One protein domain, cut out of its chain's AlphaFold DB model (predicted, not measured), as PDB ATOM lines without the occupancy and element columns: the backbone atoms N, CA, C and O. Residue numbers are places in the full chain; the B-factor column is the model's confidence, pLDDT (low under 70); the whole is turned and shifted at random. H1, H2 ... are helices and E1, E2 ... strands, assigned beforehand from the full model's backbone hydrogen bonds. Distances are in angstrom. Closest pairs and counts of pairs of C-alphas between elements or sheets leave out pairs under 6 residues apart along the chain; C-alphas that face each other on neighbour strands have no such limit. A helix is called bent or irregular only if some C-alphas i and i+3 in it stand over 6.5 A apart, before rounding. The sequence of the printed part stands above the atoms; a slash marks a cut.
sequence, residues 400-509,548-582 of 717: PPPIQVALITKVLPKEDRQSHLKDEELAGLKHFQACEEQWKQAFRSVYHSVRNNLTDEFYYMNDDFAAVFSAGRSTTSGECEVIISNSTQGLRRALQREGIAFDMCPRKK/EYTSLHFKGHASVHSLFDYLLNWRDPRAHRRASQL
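What this domain is: This is residues 400 to 509 and 548 to 582 of the 717 residues of an uncharacterized protein of Synchytrium endobioticum (UniProt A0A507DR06). A twisted sheet of five strands has helices over one face, H4 and the last part of the long helix H2, while the rest of H2 reaches beyond the sheet like an arm to a small helical end, where H1 crosses it and H5 packs on H1. H3 is close to H4, on the side of H4 away from H2, and no named helix is on the other face of the sheet. The 145 printed residues hold, in order, H1 H2 E1 E2 E3 H3 E4 E5 H4 H5, five named helices and five named strands. The sheet runs E1 E2 E3 E5 E4, all antiparallel, and the class is mixed, helices and strands. The whole is only just compact, close to loose, with a radius of gyration of the C-alphas of 17.5 A, and its spans are 54 by 38 by 26 A.

Where its parts are: H1 is residues 402 to 414, 19.3 A long, with C-alpha 402 at (-51.439, -48.554, 6.451). It is irregular, but only just: C-alphas 410 and 413 are 6.54 A apart. H2, the longest helix, is residues 423 to 451 and 41.6 A long, ending with C-alpha 451 at (-16.816, -49.791, -3.074). E1 is residues 457 to 462, 17.0 A, and E2 is residues 465 to 470, 16.6 A. E3 is residues 481 to 484, 10.3 A, and H3 is residues 489 to 497, 12.3 A. E4 is residues 503 to 505, 6.5 A, and after the cut E5 is residues 551 to 555, 13.3 A. H4 is residues 557 to 568, 16.0 A. H5 is residues 575 to 580, 8.6 A, with C-alpha 580 at (-44.735, -44.996, 5.334).

How they stand to each other: E1, E2 and E3 form a meander, each strand the antiparallel neighbour of the one before, and E1 and E2 form a hairpin, as do E2 and E3. Between E1 and E2, N 460 and O 467 are 2.8 A apart, within hydrogen-bond range; between E2 and E3, N 468 and O 483 are at 3.0 A. E3 and E5 have N 554 and O 482 at 2.8 A, and E5 and E4 have N 503 and O 553 at 2.8 A. E1 and E4 are the edge strands. E3, H3 and E4 make a split strand-helix-strand unit, two strands running the same way with E5 between them in the sheet, and its crossover is right-handed. H4 is on the sheet at a height of 9.5 A, over E3, and runs slantwise to the strands, at 37 degrees to E3 on the local plane. H2 is on the same face as H4, and H2 and H4 with the sheet form two layers, helices on one face of a sheet; H2 lies over E1 at a height over the sheet of 12.8 A and runs along the strands, at 22 degrees to E1 on the local plane. H2, with residues 440 to 447 alone, touches H4 at a shallow tilt of 14 degrees, opposite ways; the closest C-alphas, of Lys 440 and Leu 568, are 6.2 A apart. H3 is not on the sheet; it is close to H4 but not clearly touching, the C-alphas of Leu 495 and Leu 563 being 7.8 A apart. Away from the sheet, H1 touches H2 about perpendicular, at 86 degrees, with the C-alphas of Ile 408 and Leu 429 closest at 6.4 A. H5 touches H1 at a shallow tilt of 26 degrees, opposite ways, with the C-alphas of Thr 409 and His 576 closest at 4.8 A. In H2, H3, H4 and H5 every O i to N i+4 pair is within hydrogen-bond range, and in H1 6 of 9 are.

The domain as a whole: The C-alphas of Asp 423 and Lys 509, the two farthest apart, are 54.5 A apart. Residues 510 to 547 are not printed, and C-alphas 509 and 548 are 7.6 A apart across this cut, which lies in the link from E4 to E5. Of the links that are printed whole, none is long. The mean pLDDT of the printed part is 86.9, and residues 476 to 477, 506 to 509 and 548 to 550 are under 70.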
ATOM      1  N   PRO A 400     -44.665 -51.085   5.222       86.38
ATOM      2  CA  PRO A 400     -45.562 -51.490   6.300       86.38
ATOM      3  C   PRO A 400     -47.043 -51.228   5.949       86.38
ATOM      4  O   PRO A 400     -47.357 -50.237   5.281       86.38
ATOM      5  N   PRO A 401     -47.991 -52.074   6.404       87.44
ATOM      6  CA  PRO A 401     -49.419 -51.869   6.166       87.44
ATOM      7  C   PRO A 401     -49.930 -50.513   6.691       87.44
ATOM      8  O   PRO A 401     -49.459 -50.056   7.736       87.44
ATOM      9  N   PRO A 402     -50.963 -49.894   6.077       88.00
ATOM     10  CA  PRO A 402     -51.439 -48.554   6.451       88.00
ATOM     11  C   PRO A 402     -51.788 -48.365   7.938       88.00
ATOM     12  O   PRO A 402     -51.624 -47.272   8.478       88.00
ATOM     13  N   ILE A 403     -52.224 -49.430   8.619       88.31
ATOM     14  CA  ILE A 403     -52.498 -49.431  10.065       88.31
ATOM     15  C   ILE A 403     -51.203 -49.220  10.869       88.31
ATOM     16  O   ILE A 403     -51.172 -48.386  11.775       88.31
ATOM     17  N   GLN A 404     -50.117 -49.914  10.506       86.94
ATOM     18  CA  GLN A 404     -48.802 -49.721  11.123       86.94
ATOM     19  C   GLN A 404     -48.244 -48.332  10.802       86.94
ATOM     20  O   GLN A 404     -47.784 -47.654  11.715       86.94
ATOM     21  N   VAL A 405     -48.371 -47.853   9.557       90.38
ATOM     22  CA  VAL A 405     -47.984 -46.478   9.183       90.38
ATOM     23  C   VAL A 405     -48.693 -45.456  10.078       90.38
ATOM     24  O   VAL A 405     -48.052 -44.560  10.629       90.38
ATOM     25  N   ALA A 406     -50.005 -45.604  10.284       89.81
ATOM     26  CA  ALA A 406     -50.802 -44.717  11.131       89.81
ATOM     27  C   ALA A 406     -50.461 -44.820  12.632       89.81
ATOM     28  O   ALA A 406     -50.624 -43.834  13.355       89.81
ATOM     29  N   LEU A 407     -49.988 -45.977  13.109       89.56
ATOM     30  CA  LEU A 407     -49.465 -46.159  14.466       89.56
ATOM     31  C   LEU A 407     -48.099 -45.472  14.613       89.56
ATOM     32  O   LEU A 407     -47.951 -44.559  15.422       89.56
ATOM     33  N   ILE A 408     -47.129 -45.836  13.772       90.81
ATOM     34  CA  ILE A 408     -45.750 -45.328  13.798       90.81
ATOM     35  C   ILE A 408     -45.737 -43.798  13.619       90.81
ATOM     36  O   ILE A 408     -45.071 -43.101  14.383       90.81
ATOM     37  N   THR A 409     -46.571 -43.239  12.730       91.00
ATOM     38  CA  THR A 409     -46.736 -41.776  12.553       91.00
ATOM     39  C   THR A 409     -47.108 -41.053  13.862       91.00
ATOM     40  O   THR A 409     -46.674 -39.922  14.079       91.00
ATOM     41  N   LYS A 410     -47.891 -41.684  14.753       87.75
ATOM     42  CA  LYS A 410     -48.287 -41.117  16.062       87.75
ATOM     43  C   LYS A 410     -47.222 -41.294  17.146       87.75
ATOM     44  O   LYS A 410     -47.259 -40.577  18.147       87.75
ATOM     45  N   VAL A 411     -46.322 -42.262  16.977       89.00
ATOM     46  CA  VAL A 411     -45.348 -42.679  17.993       89.00
ATOM     47  C   VAL A 411     -43.969 -42.065  17.761       89.00
ATOM     48  O   VAL A 411     -43.331 -41.676  18.733       89.00
ATOM     49  N   LEU A 412     -43.533 -41.868  16.511       86.81
ATOM     50  CA  LEU A 412     -42.249 -41.220  16.201       86.81
ATOM     51  C   LEU A 412     -42.075 -39.824  16.847       86.81
ATOM     52  O   LEU A 412     -41.011 -39.577  17.407       86.81
ATOM     53  N   PRO A 413     -43.086 -38.925  16.903       84.94
ATOM     54  CA  PRO A 413     -42.971 -37.649  17.627       84.94
ATOM     55  C   PRO A 413     -42.891 -37.784  19.161       84.94
ATOM     56  O   PRO A 413     -42.778 -36.785  19.866       84.94
ATOM     57  N   LYS A 414     -43.009 -39.012  19.682       81.88
ATOM     58  CA  LYS A 414     -42.910 -39.383  21.097       81.88
ATOM     59  C   LYS A 414     -41.734 -40.345  21.356       81.88
ATOM     60  O   LYS A 414     -41.679 -40.915  22.442       81.88
ATOM     61  N   GLU A 415     -40.825 -40.556  20.394       80.06
ATOM     62  CA  GLU A 415     -39.744 -41.564  20.458       80.06
ATOM     63  C   GLU A 415     -38.829 -41.386  21.694       80.06
ATOM     64  O   GLU A 415     -38.345 -42.379  22.241       80.06
ATOM     65  N   ASP A 416     -38.700 -40.157  22.211       79.88
ATOM     66  CA  ASP A 416     -37.964 -39.818  23.445       79.88
ATOM     67  C   ASP A 416     -38.721 -40.144  24.754       79.88
ATOM     68  O   ASP A 416     -38.150 -40.099  25.841       79.88
ATOM     69  N   ARG A 417     -40.031 -40.426  24.689       80.00
ATOM     70  CA  ARG A 417     -40.939 -40.583  25.848       80.00
ATOM     71  C   ARG A 417     -41.540 -41.986  25.924       80.00
ATOM     72  O   ARG A 417     -42.726 -42.152  26.206       80.00
ATOM     73  N   GLN A 418     -40.711 -42.998  25.676       76.31
ATOM     74  CA  GLN A 418     -41.124 -44.405  25.553       76.31
ATOM     75  C   GLN A 418     -41.886 -44.934  26.781       76.31
ATOM     76  O   GLN A 418     -42.782 -45.757  26.633       76.31
ATOM     77  N   SER A 419     -41.596 -44.404  27.974       72.31
ATOM     78  CA  SER A 419     -42.286 -44.699  29.241       72.31
ATOM     79  C   SER A 419     -43.763 -44.276  29.301       72.31
ATOM     80  O   SER A 419     -44.464 -44.675  30.227       72.31
ATOM     81  N   HIS A 420     -44.239 -43.466  28.350       77.75
ATOM     82  CA  HIS A 420     -45.634 -43.018  28.247       77.75
ATOM     83  C   HIS A 420     -46.369 -43.595  27.025       77.75
ATOM     84  O   HIS A 420     -47.490 -43.174  26.728       77.75
ATOM     85  N   LEU A 421     -45.748 -44.527  26.297       85.38
ATOM     86  CA  LEU A 421     -46.389 -45.270  25.213       85.38
ATOM     87  C   LEU A 421     -47.178 -46.454  25.777       85.38
ATOM     88  O   LEU A 421     -46.772 -47.065  26.762       85.38
ATOM     89  N   LYS A 422     -48.285 -46.813  25.121       88.69
ATOM     90  CA  LYS A 422     -48.951 -48.103  25.364       88.69
ATOM     91  C   LYS A 422     -48.083 -49.259  24.860       88.69
ATOM     92  O   LYS A 422     -47.302 -49.067  23.931       88.69
ATOM     93  N   ASP A 423     -48.289 -50.471  25.372       87.12
ATOM     94  CA  ASP A 423     -47.526 -51.656  24.942       87.12
ATOM     95  C   ASP A 423     -47.605 -51.905  23.424       87.12
ATOM     96  O   ASP A 423     -46.604 -52.247  22.801       87.12
ATOM     97  N   GLU A 424     -48.763 -51.647  22.807       86.69
ATOM     98  CA  GLU A 424     -48.967 -51.699  21.350       86.69
ATOM     99  C   GLU A 424     -48.156 -50.623  20.598       86.69
ATOM    100  O   GLU A 424     -47.483 -50.923  19.611       86.69
ATOM    101  N   GLU A 425     -48.161 -49.374  21.086       89.44
ATOM    102  CA  GLU A 425     -47.353 -48.275  20.531       89.44
ATOM    103  C   GLU A 425     -45.847 -48.577  20.658       89.44
ATOM    104  O   GLU A 425     -45.081 -48.337  19.724       89.44
ATOM    105  N   LEU A 426     -45.426 -49.145  21.792       89.31
ATOM    106  CA  LEU A 426     -44.044 -49.524  22.080       89.31
ATOM    107  C   LEU A 426     -43.588 -50.738  21.252       89.31
ATOM    108  O   LEU A 426     -42.448 -50.766  20.787       89.31
ATOM    109  N   ALA A 427     -44.457 -51.728  21.039       88.44
ATOM    110  CA  ALA A 427     -44.193 -52.865  20.161       88.44
ATOM    111  C   ALA A 427     -44.060 -52.418  18.695       88.44
ATOM    112  O   ALA A 427     -43.103 -52.806  18.025       88.44
ATOM    113  N   GLY A 428     -44.954 -51.537  18.228       88.56
ATOM    114  CA  GLY A 428     -44.871 -50.929  16.898       88.56
ATOM    115  C   GLY A 428     -43.582 -50.127  16.688       88.56
ATOM    116  O   GLY A 428     -42.930 -50.280  15.656       88.56
ATOM    117  N   LEU A 429     -43.161 -49.337  17.685       89.81
ATOM    118  CA  LEU A 429     -41.893 -48.600  17.646       89.81
ATOM    119  C   LEU A 429     -40.678 -49.537  17.580       89.81
ATOM    120  O   LEU A 429     -39.810 -49.342  16.734       89.81
ATOM    121  N   LYS A 430     -40.631 -50.575  18.428       90.62
ATOM    122  CA  LYS A 430     -39.539 -51.565  18.436       90.62
ATOM    123  C   LYS A 430     -39.441 -52.328  17.114       90.62
ATOM    124  O   LYS A 430     -38.337 -52.552  16.626       90.62
ATOM    125  N   HIS A 431     -40.577 -52.697  16.520       89.94
ATOM    126  CA  HIS A 431     -40.612 -53.331  15.201       89.94
ATOM    127  C   HIS A 431     -40.061 -52.392  14.119       89.94
ATOM    128  O   HIS A 431     -39.153 -52.779  13.386       89.94
ATOM    129  N   PHE A 432     -40.520 -51.136  14.082       91.06
ATOM    130  CA  PHE A 432     -40.025 -50.138  13.134       91.06
ATOM    131  C   PHE A 432     -38.516 -49.865  13.286       91.06
ATOM    132  O   PHE A 432     -37.794 -49.834  12.293       91.06
ATOM    133  N   GLN A 433     -38.012 -49.743  14.519       91.44
ATOM    134  CA  GLN A 433     -36.578 -49.574  14.798       91.44
ATOM    135  C   GLN A 433     -35.745 -50.790  14.352       91.44
ATOM    136  O   GLN A 433     -34.630 -50.619  13.856       91.44
ATOM    137  N   ALA A 434     -36.279 -52.012  14.468       92.44
ATOM    138  CA  ALA A 434     -35.629 -53.211  13.938       92.44
ATOM    139  C   ALA A 434     -35.567 -53.200  12.398       92.44
ATOM    140  O   ALA A 434     -34.524 -53.528  11.831       92.44
ATOM    141  N   CYS A 435     -36.635 -52.761  11.722       91.88
ATOM    142  CA  CYS A 435     -36.652 -52.579  10.267       91.88
ATOM    143  C   CYS A 435     -35.688 -51.464   9.808       91.88
ATOM    144  O   CYS A 435     -34.981 -51.653   8.820       91.88
ATOM    145  N   GLU A 436     -35.580 -50.343  10.539       92.19
ATOM    146  CA  GLU A 436     -34.574 -49.299  10.269       92.19
ATOM    147  C   GLU A 436     -33.138 -49.836  10.376       92.19
ATOM    148  O   GLU A 436     -32.292 -49.487   9.552       92.19
ATOM    149  N   GLU A 437     -32.826 -50.686  11.359       94.62
ATOM    150  CA  GLU A 437     -31.472 -51.235  11.499       94.62
ATOM    151  C   GLU A 437     -31.177 -52.350  10.479       94.62
ATOM    152  O   GLU A 437     -30.065 -52.404   9.951       94.62
ATOM    153  N   GLN A 438     -32.164 -53.173  10.101       95.50
ATOM    154  CA  GLN A 438     -32.037 -54.077   8.948       95.50
ATOM    155  C   GLN A 438     -31.777 -53.292   7.653       95.50
ATOM    156  O   GLN A 438     -30.855 -53.624   6.910       95.50
ATOM    157  N   TRP A 439     -32.507 -52.198   7.417       95.94
ATOM    158  CA  TRP A 439     -32.269 -51.311   6.278       95.94
ATOM    159  C   TRP A 439     -30.852 -50.709   6.292       95.94
ATOM    160  O   TRP A 439     -30.156 -50.749   5.278       95.94
ATOM    161  N   LYS A 440     -30.358 -50.235   7.446       96.19
ATOM    162  CA  LYS A 440     -28.973 -49.742   7.583       96.19
ATOM    163  C   LYS A 440     -27.934 -50.826   7.298       96.19
ATOM    164  O   LYS A 440     -26.911 -50.549   6.674       96.19
ATOM    165  N   GLN A 441     -28.170 -52.060   7.738       97.12
ATOM    166  CA  GLN A 441     -27.304 -53.205   7.435       97.12
ATOM    167  C   GLN A 441     -27.314 -53.553   5.938       97.12
ATOM    168  O   GLN A 441     -26.253 -53.812   5.369       97.12
ATOM    169  N   ALA A 442     -28.476 -53.474   5.284       97.25
ATOM    170  CA  ALA A 442     -28.614 -53.639   3.840       97.25
ATOM    171  C   ALA A 442     -27.865 -52.543   3.060       97.25
ATOM    172  O   ALA A 442     -27.091 -52.847   2.150       97.25
ATOM    173  N   PHE A 443     -28.017 -51.275   3.465       97.62
ATOM    174  CA  PHE A 443     -27.354 -50.133   2.832       97.62
ATOM    175  C   PHE A 443     -25.828 -50.198   2.981       97.62
ATOM    176  O   PHE A 443     -25.112 -50.056   1.991       97.62
ATOM    177  N   ARG A 444     -25.317 -50.520   4.183       97.25
ATOM    178  CA  ARG A 444     -23.885 -50.812   4.408       97.25
ATOM    179  C   ARG A 444     -23.395 -51.936   3.491       97.25
ATOM    180  O   ARG A 444     -22.349 -51.795   2.863       97.25
ATOM    181  N   SER A 445     -24.146 -53.036   3.391       97.31
ATOM    182  CA  SER A 445     -23.769 -54.188   2.564       97.31
ATOM    183  C   SER A 445     -23.648 -53.827   1.082       97.31
ATOM    184  O   SER A 445     -22.606 -54.103   0.489       97.31
ATOM    185  N   VAL A 446     -24.655 -53.177   0.489       96.31
ATOM    186  CA  VAL A 446     -24.625 -52.830  -0.943       96.31
ATOM    187  C   VAL A 446     -23.599 -51.728  -1.256       96.31
ATOM    188  O   VAL A 446     -22.907 -51.806  -2.272       96.31
ATOM    189  N   TYR A 447     -23.402 -50.770  -0.341       96.25
ATOM    190  CA  TYR A 447     -22.344 -49.760  -0.445       96.25
ATOM    191  C   TYR A 447     -20.942 -50.379  -0.458       96.25
ATOM    192  O   TYR A 447     -20.135 -50.061  -1.333       96.25
ATOM    193  N   HIS A 448     -20.650 -51.305   0.462       95.06
ATOM    194  CA  HIS A 448     -19.361 -51.998   0.468       95.06
ATOM    195  C   HIS A 448     -19.177 -52.903  -0.762       95.06
ATOM    196  O   HIS A 448     -18.057 -53.003  -1.257       95.06
ATOM    197  N   SER A 449     -20.247 -53.489  -1.315       93.69
ATOM    198  CA  SER A 449     -20.175 -54.237  -2.580       93.69
ATOM    199  C   SER A 449     -19.769 -53.361  -3.772       93.69
ATOM    200  O   SER A 449     -18.892 -53.773  -4.530       93.69
ATOM    201  N   VAL A 450     -20.324 -52.149  -3.923       92.56
ATOM    202  CA  VAL A 450     -19.882 -51.204  -4.974       92.56
ATOM    203  C   VAL A 450     -18.472 -50.675  -4.694       92.56
ATOM    204  O   VAL A 450     -17.622 -50.716  -5.577       92.56
ATOM    205  N   ARG A 451     -18.161 -50.273  -3.452       90.75
ATOM    206  CA  ARG A 451     -16.816 -49.791  -3.074       90.75
ATOM    207  C   ARG A 451     -15.706 -50.824  -3.323       90.75
ATOM    208  O   ARG A 451     -14.571 -50.432  -3.579       90.75
ATOM    209  N   ASN A 452     -16.032 -52.116  -3.267       90.31
ATOM    210  CA  ASN A 452     -15.115 -53.226  -3.537       90.31
ATOM    211  C   ASN A 452     -15.203 -53.764  -4.985       90.31
ATOM    212  O   ASN A 452     -14.617 -54.804  -5.273       90.31
ATOM    213  N   ASN A 453     -15.932 -53.092  -5.887       88.69
ATOM    214  CA  ASN A 453     -16.172 -53.503  -7.281       88.69
ATOM    215  C   ASN A 453     -16.788 -54.915  -7.445       88.69
ATOM    216  O   ASN A 453     -16.603 -55.573  -8.467       88.69
ATOM    217  N   LEU A 454     -17.550 -55.388  -6.451       88.94
ATOM    218  CA  LEU A 454     -18.347 -56.625  -6.534       88.94
ATOM    219  C   LEU A 454     -19.681 -56.399  -7.267       88.94
ATOM    220  O   LEU A 454     -20.353 -57.342  -7.686       88.94
ATOM    221  N   THR A 455     -20.096 -55.139  -7.374       88.88
ATOM    222  CA  THR A 455     -21.287 -54.652  -8.078       88.88
ATOM    223  C   THR A 455     -20.889 -53.371  -8.805       88.88
ATOM    224  O   THR A 455     -20.212 -52.543  -8.205       88.88
ATOM    225  N   ASP A 456     -21.281 -53.196 -10.071       89.88
ATOM    226  CA  ASP A 456     -20.939 -51.980 -10.829       89.88
ATOM    227  C   ASP A 456     -21.776 -50.762 -10.381       89.88
ATOM    228  O   ASP A 456     -21.276 -49.639 -10.342       89.88
ATOM    229  N   GLU A 457     -23.049 -50.977 -10.015       93.19
ATOM    230  CA  GLU A 457     -23.974 -49.922  -9.575       93.19
ATOM    231  C   GLU A 457     -25.113 -50.421  -8.661       93.19
ATOM    232  O   GLU A 457     -25.574 -51.558  -8.789       93.19
ATOM    233  N   PHE A 458     -25.611 -49.548  -7.777       95.81
ATOM    234  CA  PHE A 458     -26.882 -49.730  -7.060       95.81
ATOM    235  C   PHE A 458     -27.676 -48.417  -6.988       95.81
ATOM    236  O   PHE A 458     -27.109 -47.323  -7.051       95.81
ATOM    237  N   TYR A 459     -28.994 -48.527  -6.817       96.06
ATOM    238  CA  TYR A 459     -29.904 -47.383  -6.699       96.06
ATOM    239  C   TYR A 459     -30.439 -47.262  -5.274       96.06
ATOM    240  O   TYR A 459     -30.882 -48.246  -4.683       96.06
ATOM    241  N   TYR A 460     -30.433 -46.037  -4.758       95.62
ATOM    242  CA  TYR A 460     -31.114 -45.593  -3.547       95.62
ATOM    243  C   TYR A 460     -32.285 -44.708  -3.990       95.62
ATOM    244  O   TYR A 460     -32.076 -43.748  -4.731       95.62
ATOM    245  N   MET A 461     -33.515 -44.989  -3.563       92.38
ATOM    246  CA  MET A 461     -34.681 -44.158  -3.894       92.38
ATOM    247  C   MET A 461     -35.443 -43.735  -2.643       92.38
ATOM    248  O   MET A 461     -35.769 -44.557  -1.791       92.38
ATOM    249  N   ASN A 462     -35.763 -42.449  -2.574       89.38
ATOM    250  CA  ASN A 462     -36.544 -41.806  -1.528       89.38
ATOM    251  C   ASN A 462     -37.621 -40.918  -2.183       89.38
ATOM    252  O   ASN A 462     -37.468 -40.518  -3.336       89.38
ATOM    253  N   ASP A 463     -38.681 -40.564  -1.454       83.75
ATOM    254  CA  ASP A 463     -39.845 -39.831  -1.990       83.75
ATOM    255  C   ASP A 463     -39.500 -38.488  -2.665       83.75
ATOM    256  O   ASP A 463     -40.232 -38.033  -3.542       83.75
ATOM    257  N   ASP A 464     -38.418 -37.824  -2.239       83.69
ATOM    258  CA  ASP A 464     -37.982 -36.532  -2.795       83.69
ATOM    259  C   ASP A 464     -36.850 -36.651  -3.835       83.69
ATOM    260  O   ASP A 464     -36.670 -35.736  -4.637       83.69
ATOM    261  N   PHE A 465     -36.052 -37.726  -3.807       89.56
ATOM    262  CA  PHE A 465     -34.858 -37.872  -4.649       89.56
ATOM    263  C   PHE A 465     -34.455 -39.335  -4.861       89.56
ATOM    264  O   PHE A 465     -34.581 -40.169  -3.961       89.56
ATOM    265  N   ALA A 466     -33.881 -39.630  -6.027       92.19
ATOM    266  CA  ALA A 466     -33.152 -40.871  -6.267       92.19
ATOM    267  C   ALA A 466     -31.645 -40.594  -6.319       92.19
ATOM    268  O   ALA A 466     -31.209 -39.481  -6.615       92.19
ATOM    269  N   ALA A 467     -30.851 -41.618  -6.034       94.19
ATOM    270  CA  ALA A 467     -29.410 -41.601  -6.188       94.19
ATOM    271  C   ALA A 467     -28.931 -42.910  -6.822       94.19
ATOM    272  O   ALA A 467     -29.386 -43.986  -6.433       94.19
ATOM    273  N   VAL A 468     -27.993 -42.823  -7.763       94.44
ATOM    274  CA  VAL A 468     -27.237 -43.984  -8.250       94.44
ATOM    275  C   VAL A 468     -25.812 -43.897  -7.727       94.44
ATOM    276  O   VAL A 468     -25.153 -42.868  -7.872       94.44
ATOM    277  N   PHE A 469     -25.364 -44.975  -7.092       94.50
ATOM    278  CA  PHE A 469     -23.977 -45.201  -6.706       94.50
ATOM    279  C   PHE A 469     -23.351 -46.096  -7.772       94.50
ATOM    280  O   PHE A 469     -23.909 -47.151  -8.080       94.50
ATOM    281  N   SER A 470     -22.205 -45.704  -8.318       91.88
ATOM    282  CA  SER A 470     -21.491 -46.458  -9.352       91.88
ATOM    283  C   SER A 470     -19.996 -46.531  -9.041       91.88
ATOM    284  O   SER A 470     -19.450 -45.647  -8.379       91.88
ATOM    285  N   ALA A 471     -19.330 -47.577  -9.520       89.06
ATOM    286  CA  ALA A 471     -17.874 -47.708  -9.492       89.06
ATOM    287  C   ALA A 471     -17.376 -48.560 -10.671       89.06
ATOM    288  O   ALA A 471     -18.170 -49.148 -11.417       89.06
ATOM    289  N   GLY A 472     -16.053 -48.655 -10.829       83.44
ATOM    290  CA  GLY A 472     -15.418 -49.620 -11.719       83.44
ATOM    291  C   GLY A 472     -15.861 -49.458 -13.173       83.44
ATOM    292  O   GLY A 472     -15.459 -48.514 -13.848       83.44
ATOM    293  N   ARG A 473     -16.674 -50.395 -13.683       71.75
ATOM    294  CA  ARG A 473     -17.082 -50.424 -15.100       71.75
ATOM    295  C   ARG A 473     -18.301 -49.556 -15.427       71.75
ATOM    296  O   ARG A 473     -18.568 -49.365 -16.612       71.75
ATOM    297  N   SER A 474     -19.021 -49.036 -14.427       71.00
ATOM    298  CA  SER A 474     -20.131 -48.087 -14.635       71.00
ATOM    299  C   SER A 474     -19.701 -46.613 -14.537       71.00
ATOM    300  O   SER A 474     -20.544 -45.735 -14.713       71.00
ATOM    301  N   THR A 475     -18.418 -46.317 -14.296       74.25
ATOM    302  CA  THR A 475     -17.857 -44.957 -14.118       74.25
ATOM    303  C   THR A 475     -16.671 -44.711 -15.048       74.25
ATOM    304  O   THR A 475     -15.773 -45.544 -15.118       74.25
ATOM    305  N   THR A 476     -16.608 -43.554 -15.712       67.75
ATOM    306  CA  THR A 476     -15.515 -43.224 -16.656       67.75
ATOM    307  C   THR A 476     -14.167 -43.032 -15.953       67.75
ATOM    308  O   THR A 476     -13.121 -43.278 -16.546       67.75
ATOM    309  N   SER A 477     -14.184 -42.623 -14.682       69.56
ATOM    310  CA  SER A 477     -12.991 -42.482 -13.835       69.56
ATOM    311  C   SER A 477     -12.462 -43.808 -13.269       69.56
ATOM    312  O   SER A 477     -11.320 -43.869 -12.821       69.56
ATOM    313  N   GLY A 478     -13.293 -44.856 -13.236       74.62
ATOM    314  CA  GLY A 478     -13.055 -46.086 -12.471       74.62
ATOM    315  C   GLY A 478     -13.180 -45.940 -10.944       74.62
ATOM    316  O   GLY A 478     -13.259 -46.956 -10.251       74.62
ATOM    317  N   GLU A 479     -13.223 -44.713 -10.412       84.38
ATOM    318  CA  GLU A 479     -13.465 -44.444  -8.991       84.38
ATOM    319  C   GLU A 479     -14.954 -44.574  -8.636       84.38
ATOM    320  O   GLU A 479     -15.822 -44.716  -9.494       84.38
ATOM    321  N   CYS A 480     -15.273 -44.516  -7.341       88.62
ATOM    322  CA  CYS A 480     -16.664 -44.473  -6.906       88.62
ATOM    323  C   CYS A 480     -17.265 -43.073  -7.138       88.62
ATOM    324  O   CYS A 480     -16.744 -42.074  -6.633       88.62
ATOM    325  N   GLU A 481     -18.381 -43.021  -7.862       92.19
ATOM    326  CA  GLU A 481     -19.160 -41.821  -8.184       92.19
ATOM    327  C   GLU A 481     -20.596 -41.982  -7.657       92.19
ATOM    328  O   GLU A 481     -21.147 -43.086  -7.640       92.19
ATOM    329  N   VAL A 482     -21.231 -40.881  -7.245       93.25
ATOM    330  CA  VAL A 482     -22.667 -40.857  -6.911       93.25
ATOM    331  C   VAL A 482     -23.344 -39.691  -7.599       93.25
ATOM    332  O   VAL A 482     -22.823 -38.576  -7.602       93.25
ATOM    333  N   ILE A 483     -24.535 -39.929  -8.141       91.69
ATOM    334  CA  ILE A 483     -25.373 -38.887  -8.735       91.69
ATOM    335  C   ILE A 483     -26.719 -38.895  -8.031       91.69
ATOM    336  O   ILE A 483     -27.349 -39.946  -7.943       91.69
ATOM    337  N   ILE A 484     -27.155 -37.732  -7.545       91.81
ATOM    338  CA  ILE A 484     -28.477 -37.517  -6.941       91.81
ATOM    339  C   ILE A 484     -29.319 -36.683  -7.901       91.81
ATOM    340  O   ILE A 484     -28.895 -35.589  -8.267       91.81
ATOM    341  N   SER A 485     -30.511 -37.155  -8.262       89.12
ATOM    342  CA  SER A 485     -31.523 -36.411  -9.025       89.12
ATOM    343  C   SER A 485     -32.460 -35.612  -8.109       89.12
ATOM    344  O   SER A 485     -32.546 -35.866  -6.910       89.12
ATOM    345  N   ASN A 486     -33.204 -34.651  -8.671       81.25
ATOM    346  CA  ASN A 486     -34.257 -33.878  -7.983       81.25
ATOM    347  C   ASN A 486     -33.828 -33.213  -6.653       81.25
ATOM    348  O   ASN A 486     -34.638 -32.979  -5.755       81.25
ATOM    349  N   SER A 487     -32.547 -32.866  -6.524       83.62
ATOM    350  CA  SER A 487     -31.977 -32.290  -5.311       83.62
ATOM    351  C   SER A 487     -32.671 -30.984  -4.906       83.62
ATOM    352  O   SER A 487     -32.808 -30.034  -5.682       83.62
ATOM    353  N   THR A 488     -33.100 -30.919  -3.647       84.94
ATOM    354  CA  THR A 488     -33.762 -29.734  -3.094       84.94
ATOM    355  C   THR A 488     -32.737 -28.733  -2.554       84.94
ATOM    356  O   THR A 488     -31.626 -29.096  -2.158       84.94
ATOM    357  N   GLN A 489     -33.114 -27.452  -2.464       81.94
ATOM    358  CA  GLN A 489     -32.276 -26.440  -1.802       81.94
ATOM    359  C   GLN A 489     -32.014 -26.800  -0.324       81.94
ATOM    360  O   GLN A 489     -30.935 -26.514   0.192       81.94
ATOM    361  N   GLY A 490     -32.969 -27.467   0.338       84.31
ATOM    362  CA  GLY A 490     -32.814 -27.989   1.698       84.31
ATOM    363  C   GLY A 490     -31.729 -29.063   1.798       84.31
ATOM    364  O   GLY A 490     -30.848 -28.943   2.645       84.31
ATOM    365  N   LEU A 491     -31.740 -30.051   0.892       86.94
ATOM    366  CA  LEU A 491     -30.710 -31.093   0.817       86.94
ATOM    367  C   LEU A 491     -29.325 -30.489   0.535       86.94
ATOM    368  O   LEU A 491     -28.387 -30.758   1.279       86.94
ATOM    369  N   ARG A 492     -29.205 -29.600  -0.466       89.50
ATOM    370  CA  ARG A 492     -27.937 -28.904  -0.777       89.50
ATOM    371  C   ARG A 492     -27.377 -28.144   0.429       89.50
ATOM    372  O   ARG A 492     -26.216 -28.333   0.778       89.50
ATOM    373  N   ARG A 493     -28.209 -27.339   1.103       88.88
ATOM    374  CA  ARG A 493     -27.823 -26.590   2.316       88.88
ATOM    375  C   ARG A 493     -27.493 -27.494   3.505       88.88
ATOM    376  O   ARG A 493     -26.815 -27.043   4.422       88.88
ATOM    377  N   ALA A 494     -27.997 -28.727   3.539       89.12
ATOM    378  CA  ALA A 494     -27.660 -29.684   4.583       89.12
ATOM    379  C   ALA A 494     -26.305 -30.346   4.316       89.12
ATOM    380  O   ALA A 494     -25.425 -30.249   5.162       89.12
ATOM    381  N   LEU A 495     -26.088 -30.875   3.110       91.56
ATOM    382  CA  LEU A 495     -24.797 -31.422   2.674       91.56
ATOM    383  C   LEU A 495     -23.648 -30.406   2.839       91.56
ATOM    384  O   LEU A 495     -22.578 -30.757   3.325       91.56
ATOM    385  N   GLN A 496     -23.897 -29.130   2.514       91.50
ATOM    386  CA  GLN A 496     -22.939 -28.034   2.717       91.50
ATOM    387  C   GLN A 496     -22.606 -27.768   4.194       91.50
ATOM    388  O   GLN A 496     -21.474 -27.399   4.496       91.50
ATOM    389  N   ARG A 497     -23.557 -27.953   5.121       91.94
ATOM    390  CA  ARG A 497     -23.307 -27.808   6.568       91.94
ATOM    391  C   ARG A 497     -22.479 -28.956   7.135       91.94
ATOM    392  O   ARG A 497     -21.664 -28.710   8.013       91.94
ATOM    393  N   GLU A 498     -22.640 -30.161   6.594       91.44
ATOM    394  CA  GLU A 498     -21.796 -31.316   6.930       91.44
ATOM    395  C   GLU A 498     -20.437 -31.299   6.188       91.44
ATOM    396  O   GLU A 498     -19.660 -32.245   6.291       91.44
ATOM    397  N   GLY A 499     -20.134 -30.244   5.415       90.19
ATOM    398  CA  GLY A 499     -18.868 -30.085   4.689       90.19
ATOM    399  C   GLY A 499     -18.689 -31.006   3.474       90.19
ATOM    400  O   GLY A 499     -17.574 -31.143   2.973       90.19
ATOM    401  N   ILE A 500     -19.759 -31.642   2.989       93.06
ATOM    402  CA  ILE A 500     -19.692 -32.639   1.913       93.06
ATOM    403  C   ILE A 500     -19.531 -31.933   0.562       93.06
ATOM    404  O   ILE A 500     -20.391 -31.155   0.147       93.06
ATOM    405  N   ALA A 501     -18.438 -32.233  -0.143       88.88
ATOM    406  CA  ALA A 501     -18.163 -31.703  -1.475       88.88
ATOM    407  C   ALA A 501     -19.051 -32.359  -2.549       88.88
ATOM    408  O   ALA A 501     -19.186 -33.583  -2.594       88.88
ATOM    409  N   PHE A 502     -19.626 -31.544  -3.438       89.19
ATOM    410  CA  PHE A 502     -20.387 -31.996  -4.603       89.19
ATOM    411  C   PHE A 502     -20.323 -30.982  -5.749       89.19
ATOM    412  O   PHE A 502     -20.388 -29.772  -5.528       89.19
ATOM    413  N   ASP A 503     -20.280 -31.489  -6.979       86.00
ATOM    414  CA  ASP A 503     -20.514 -30.705  -8.185       86.00
ATOM    415  C   ASP A 503     -22.026 -30.531  -8.398       86.00
ATOM    416  O   ASP A 503     -22.817 -31.456  -8.193       86.00
ATOM    417  N   MET A 504     -22.443 -29.352  -8.858       81.50
ATOM    418  CA  MET A 504     -23.836 -29.069  -9.212       81.50
ATOM    419  C   MET A 504     -24.002 -29.071 -10.730       81.50
ATOM    420  O   MET A 504     -23.368 -28.281 -11.428       81.50
ATOM    421  N   CYS A 505     -24.880 -29.926 -11.252       70.06
ATOM    422  CA  CYS A 505     -25.160 -29.963 -12.682       70.06
ATOM    423  C   CYS A 505     -26.203 -28.899 -13.054       70.06
ATOM    424  O   CYS A 505     -27.330 -28.953 -12.557       70.06
ATOM    425  N   PRO A 506     -25.887 -27.944 -13.951       56.97
ATOM    426  CA  PRO A 506     -26.897 -27.036 -14.466       56.97
ATOM    427  C   PRO A 506     -27.862 -27.791 -15.386       56.97
ATOM    428  O   PRO A 506     -27.455 -28.451 -16.355       56.97
ATOM    429  N   ARG A 507     -29.155 -27.634 -15.098       53.28
ATOM    430  CA  ARG A 507     -30.233 -27.745 -16.077       53.28
ATOM    431  C   ARG A 507     -30.233 -26.454 -16.896       53.28
ATOM    432  O   ARG A 507     -30.123 -25.365 -16.333       53.28
ATOM    433  N   LYS A 508     -30.319 -26.553 -18.221       49.16
ATOM    434  CA  LYS A 508     -30.453 -25.361 -19.067       49.16
ATOM    435  C   LYS A 508     -31.869 -24.801 -18.925       49.16
ATOM    436  O   LYS A 508     -32.822 -25.513 -19.243       49.16
ATOM    437  N   LYS A 509     -31.993 -23.514 -18.571       38.94
ATOM    438  CA  LYS A 509     -33.186 -22.732 -18.936       38.94
ATOM    439  C   LYS A 509     -33.421 -22.907 -20.442       38.94
ATOM    440  O   LYS A 509     -32.471 -22.840 -21.225       38.94
ATOM    441  N   GLU A 548     -32.346 -23.771 -11.535       51.62
ATOM    442  CA  GLU A 548     -32.932 -25.100 -11.770       51.62
ATOM    443  C   GLU A 548     -31.940 -26.270 -11.584       51.62
ATOM    444  O   GLU A 548     -31.898 -27.195 -12.386       51.62
ATOM    445  N   TYR A 549     -31.108 -26.250 -10.543       55.06
ATOM    446  CA  TYR A 549     -30.155 -27.327 -10.264       55.06
ATOM    447  C   TYR A 549     -30.881 -28.593  -9.794       55.06
ATOM    448  O   TYR A 549     -31.141 -28.763  -8.599       55.06
ATOM    449  N   THR A 550     -31.223 -29.470 -10.736       65.75
ATOM    450  CA  THR A 550     -31.860 -30.758 -10.459       65.75
ATOM    451  C   THR A 550     -30.863 -31.750  -9.873       65.75
ATOM    452  O   THR A 550     -31.169 -32.315  -8.826       65.75
ATOM    453  N   SER A 551     -29.664 -31.917 -10.444       84.75
ATOM    454  CA  SER A 551     -28.771 -33.014 -10.026       84.75
ATOM    455  C   SER A 551     -27.435 -32.596  -9.400       84.75
ATOM    456  O   SER A 551     -26.827 -31.587  -9.771       84.75
ATOM    457  N   LEU A 552     -26.973 -33.411  -8.448       89.31
ATOM    458  CA  LEU A 552     -25.670 -33.309  -7.778       89.31
ATOM    459  C   LEU A 552     -24.787 -34.486  -8.188       89.31
ATOM    460  O   LEU A 552     -25.292 -35.601  -8.314       89.31
ATOM    461  N   HIS A 553     -23.484 -34.257  -8.330       90.56
ATOM    462  CA  HIS A 553     -22.499 -35.285  -8.651       90.56
ATOM    463  C   HIS A 553     -21.374 -35.265  -7.606       90.56
ATOM    464  O   HIS A 553     -20.717 -34.250  -7.393       90.56
ATOM    465  N   PHE A 554     -21.160 -36.397  -6.942       91.56
ATOM    466  CA  PHE A 554     -20.125 -36.612  -5.938       91.56
ATOM    467  C   PHE A 554     -19.066 -37.520  -6.557       91.56
ATOM    468  O   PHE A 554     -19.382 -38.626  -6.996       91.56
ATOM    469  N   LYS A 555     -17.821 -37.048  -6.594       89.56
ATOM    470  CA  LYS A 555     -16.681 -37.771  -7.164       89.56
ATOM    471  C   LYS A 555     -15.694 -38.149  -6.071       89.56
ATOM    472  O   LYS A 555     -15.481 -37.375  -5.130       89.56
ATOM    473  N   GLY A 556     -15.068 -39.304  -6.248       88.06
ATOM    474  CA  GLY A 556     -13.997 -39.802  -5.402       88.06
ATOM    475  C   GLY A 556     -14.467 -40.341  -4.055       88.06
ATOM    476  O   GLY A 556     -15.477 -39.926  -3.474       88.06
ATOM    477  N   HIS A 557     -13.693 -41.292  -3.535       89.00
ATOM    478  CA  HIS A 557     -14.088 -42.107  -2.387       89.00
ATOM    479  C   HIS A 557     -14.418 -41.309  -1.117       89.00
ATOM    480  O   HIS A 557     -15.275 -41.749  -0.357       89.00
ATOM    481  N   ALA A 558     -13.784 -40.155  -0.878       91.19
ATOM    482  CA  ALA A 558     -14.049 -39.329   0.304       91.19
ATOM    483  C   ALA A 558     -15.461 -38.717   0.271       91.19
ATOM    484  O   ALA A 558     -16.281 -39.025   1.133       91.19
ATOM    485  N   SER A 559     -15.770 -37.927  -0.763       92.69
ATOM    486  CA  SER A 559     -17.068 -37.262  -0.966       92.69
ATOM    487  C   SER A 559     -18.228 -38.261  -0.928       92.69
ATOM    488  O   SER A 559     -19.257 -38.023  -0.294       92.69
ATOM    489  N   VAL A 560     -18.031 -39.412  -1.576       94.25
ATOM    490  CA  VAL A 560     -19.015 -40.495  -1.650       94.25
ATOM    491  C   VAL A 560     -19.186 -41.228  -0.313       94.25
ATOM    492  O   VAL A 560     -20.305 -41.612   0.023       94.25
ATOM    493  N   HIS A 561     -18.127 -41.396   0.486       94.75
ATOM    494  CA  HIS A 561     -18.238 -41.993   1.820       94.75
ATOM    495  C   HIS A 561     -18.951 -41.061   2.806       94.75
ATOM    496  O   HIS A 561     -19.841 -41.517   3.518       94.75
ATOM    497  N   SER A 562     -18.641 -39.761   2.794       95.44
ATOM    498  CA  SER A 562     -19.339 -38.780   3.634       95.44
ATOM    499  C   SER A 562     -20.818 -38.649   3.258       95.44
ATOM    500  O   SER A 562     -21.666 -38.552   4.142       95.44
ATOM    501  N   LEU A 563     -21.159 -38.726   1.964       95.94
ATOM    502  CA  LEU A 563     -22.554 -38.828   1.524       95.94
ATOM    503  C   LEU A 563     -23.220 -40.130   1.996       95.94
ATOM    504  O   LEU A 563     -24.374 -40.103   2.417       95.94
ATOM    505  N   PHE A 564     -22.521 -41.266   1.932       96.25
ATOM    506  CA  PHE A 564     -23.036 -42.537   2.440       96.25
ATOM    507  C   PHE A 564     -23.342 -42.457   3.945       96.25
ATOM    508  O   PHE A 564     -24.458 -42.783   4.346       96.25
ATOM    509  N   ASP A 565     -22.414 -41.953   4.763       95.62
ATOM    510  CA  ASP A 565     -22.608 -41.815   6.214       95.62
ATOM    511  C   ASP A 565     -23.733 -40.819   6.546       95.62
ATOM    512  O   ASP A 565     -24.495 -41.024   7.494       95.62
ATOM    513  N   TYR A 566     -23.892 -39.775   5.726       95.12
ATOM    514  CA  TYR A 566     -25.006 -38.833   5.808       95.12
ATOM    515  C   TYR A 566     -26.360 -39.500   5.515       95.12
ATOM    516  O   TYR A 566     -27.293 -39.375   6.306       95.12
ATOM    517  N   LEU A 567     -26.470 -40.256   4.416       94.94
ATOM    518  CA  LEU A 567     -27.702 -40.961   4.039       94.94
ATOM    519  C   LEU A 567     -28.037 -42.116   4.998       94.94
ATOM    520  O   LEU A 567     -29.206 -42.337   5.298       94.94
ATOM    521  N   LEU A 568     -27.031 -42.800   5.551       94.31
ATOM    522  CA  LEU A 568     -27.186 -43.869   6.548       94.31
ATOM    523  C   LEU A 568     -27.835 -43.370   7.855       94.31
ATOM    524  O   LEU A 568     -28.465 -44.145   8.582       94.31
ATOM    525  N   ASN A 569     -27.683 -42.075   8.146       91.50
ATOM    526  CA  ASN A 569     -28.247 -41.394   9.310       91.50
ATOM    527  C   ASN A 569     -29.375 -40.406   8.952       91.50
ATOM    528  O   ASN A 569     -29.917 -39.749   9.846       91.50
ATOM    529  N   TRP A 570     -29.759 -40.304   7.674       87.75
ATOM    530  CA  TRP A 570     -30.838 -39.428   7.228       87.75
ATOM    531  C   TRP A 570     -32.173 -39.858   7.844       87.75
ATOM    532  O   TRP A 570     -32.546 -41.030   7.842       87.75
ATOM    533  N   ARG A 571     -32.928 -38.877   8.342       83.62
ATOM    534  CA  ARG A 571     -34.289 -39.047   8.858       83.62
ATOM    535  C   ARG A 571     -35.173 -37.983   8.230       83.62
ATOM    536  O   ARG A 571     -34.861 -36.797   8.317       83.62
ATOM    537  N   ASP A 572     -36.285 -38.393   7.627       83.19
ATOM    538  CA  ASP A 572     -37.291 -37.435   7.168       83.19
ATOM    539  C   ASP A 572     -37.939 -36.748   8.391       83.19
ATOM    540  O   ASP A 572     -38.481 -37.450   9.252       83.19
ATOM    541  N   PRO A 573     -37.913 -35.403   8.502       80.44
ATOM    542  CA  PRO A 573     -38.578 -34.693   9.597       80.44
ATOM    543  C   PRO A 573     -40.108 -34.863   9.580       80.44
ATOM    544  O   PRO A 573     -40.772 -34.649  10.595       80.44
ATOM    545  N   ARG A 574     -40.696 -35.265   8.447       86.38
ATOM    546  CA  ARG A 574     -42.115 -35.608   8.324       86.38
ATOM    547  C   ARG A 574     -42.299 -37.046   8.807       86.38
ATOM    548  O   ARG A 574     -42.185 -37.989   8.027       86.38
ATOM    549  N   ALA A 575     -42.649 -37.205  10.086       86.81
ATOM    550  CA  ALA A 575     -42.868 -38.508  10.729       86.81
ATOM    551  C   ALA A 575     -43.748 -39.475   9.910       86.81
ATOM    552  O   ALA A 575     -43.496 -40.674   9.919       86.81
ATOM    553  N   HIS A 576     -44.735 -38.966   9.162       86.75
ATOM    554  CA  HIS A 576     -45.571 -39.792   8.290       86.75
ATOM    555  C   HIS A 576     -44.797 -40.473   7.149       86.75
ATOM    556  O   HIS A 576     -45.044 -41.644   6.887       86.75
ATOM    557  N   ARG A 577     -43.836 -39.783   6.514       86.00
ATOM    558  CA  ARG A 577     -43.006 -40.364   5.445       86.00
ATOM    559  C   ARG A 577     -41.982 -41.356   5.988       86.00
ATOM    560  O   ARG A 577     -41.894 -42.467   5.480       86.00
ATOM    561  N   ARG A 578     -41.300 -41.008   7.094       87.31
ATOM    562  CA  ARG A 578     -40.432 -41.951   7.833       87.31
ATOM    563  C   ARG A 578     -41.201 -43.226   8.223       87.31
ATOM    564  O   ARG A 578     -40.631 -44.305   8.180       87.31
ATOM    565  N   ALA A 579     -42.488 -43.106   8.556       86.94
ATOM    566  CA  ALA A 579     -43.364 -44.231   8.880       86.94
ATOM    567  C   ALA A 579     -43.923 -44.998   7.665       86.94
ATOM    568  O   ALA A 579     -44.289 -46.160   7.830       86.94
ATOM    569  N   SER A 580     -44.067 -44.375   6.487       86.88
ATOM    570  CA  SER A 580     -44.735 -44.996   5.334       86.88
ATOM    571  C   SER A 580     -43.825 -45.908   4.523       86.88
ATOM    572  O   SER A 580     -44.287 -46.943   4.046       86.88
ATOM    573  N   GLN A 581     -42.555 -45.534   4.351       86.00
ATOM    574  CA  GLN A 581     -41.594 -46.319   3.581       86.00
ATOM    575  C   GLN A 581     -40.147 -45.960   3.951       86.00
ATOM    576  O   GLN A 581     -39.796 -44.787   4.063       86.00
ATOM    577  N   LEU A 582     -39.291 -46.976   4.100       91.25
ATOM    578  CA  LEU A 582     -37.837 -46.790   4.166       91.25
ATOM    579  C   LEU A 582     -37.255 -46.690   2.740       91.25
ATOM    580  O   LEU A 582     -37.813 -47.313   1.830       91.25
TER     581      LEU A 582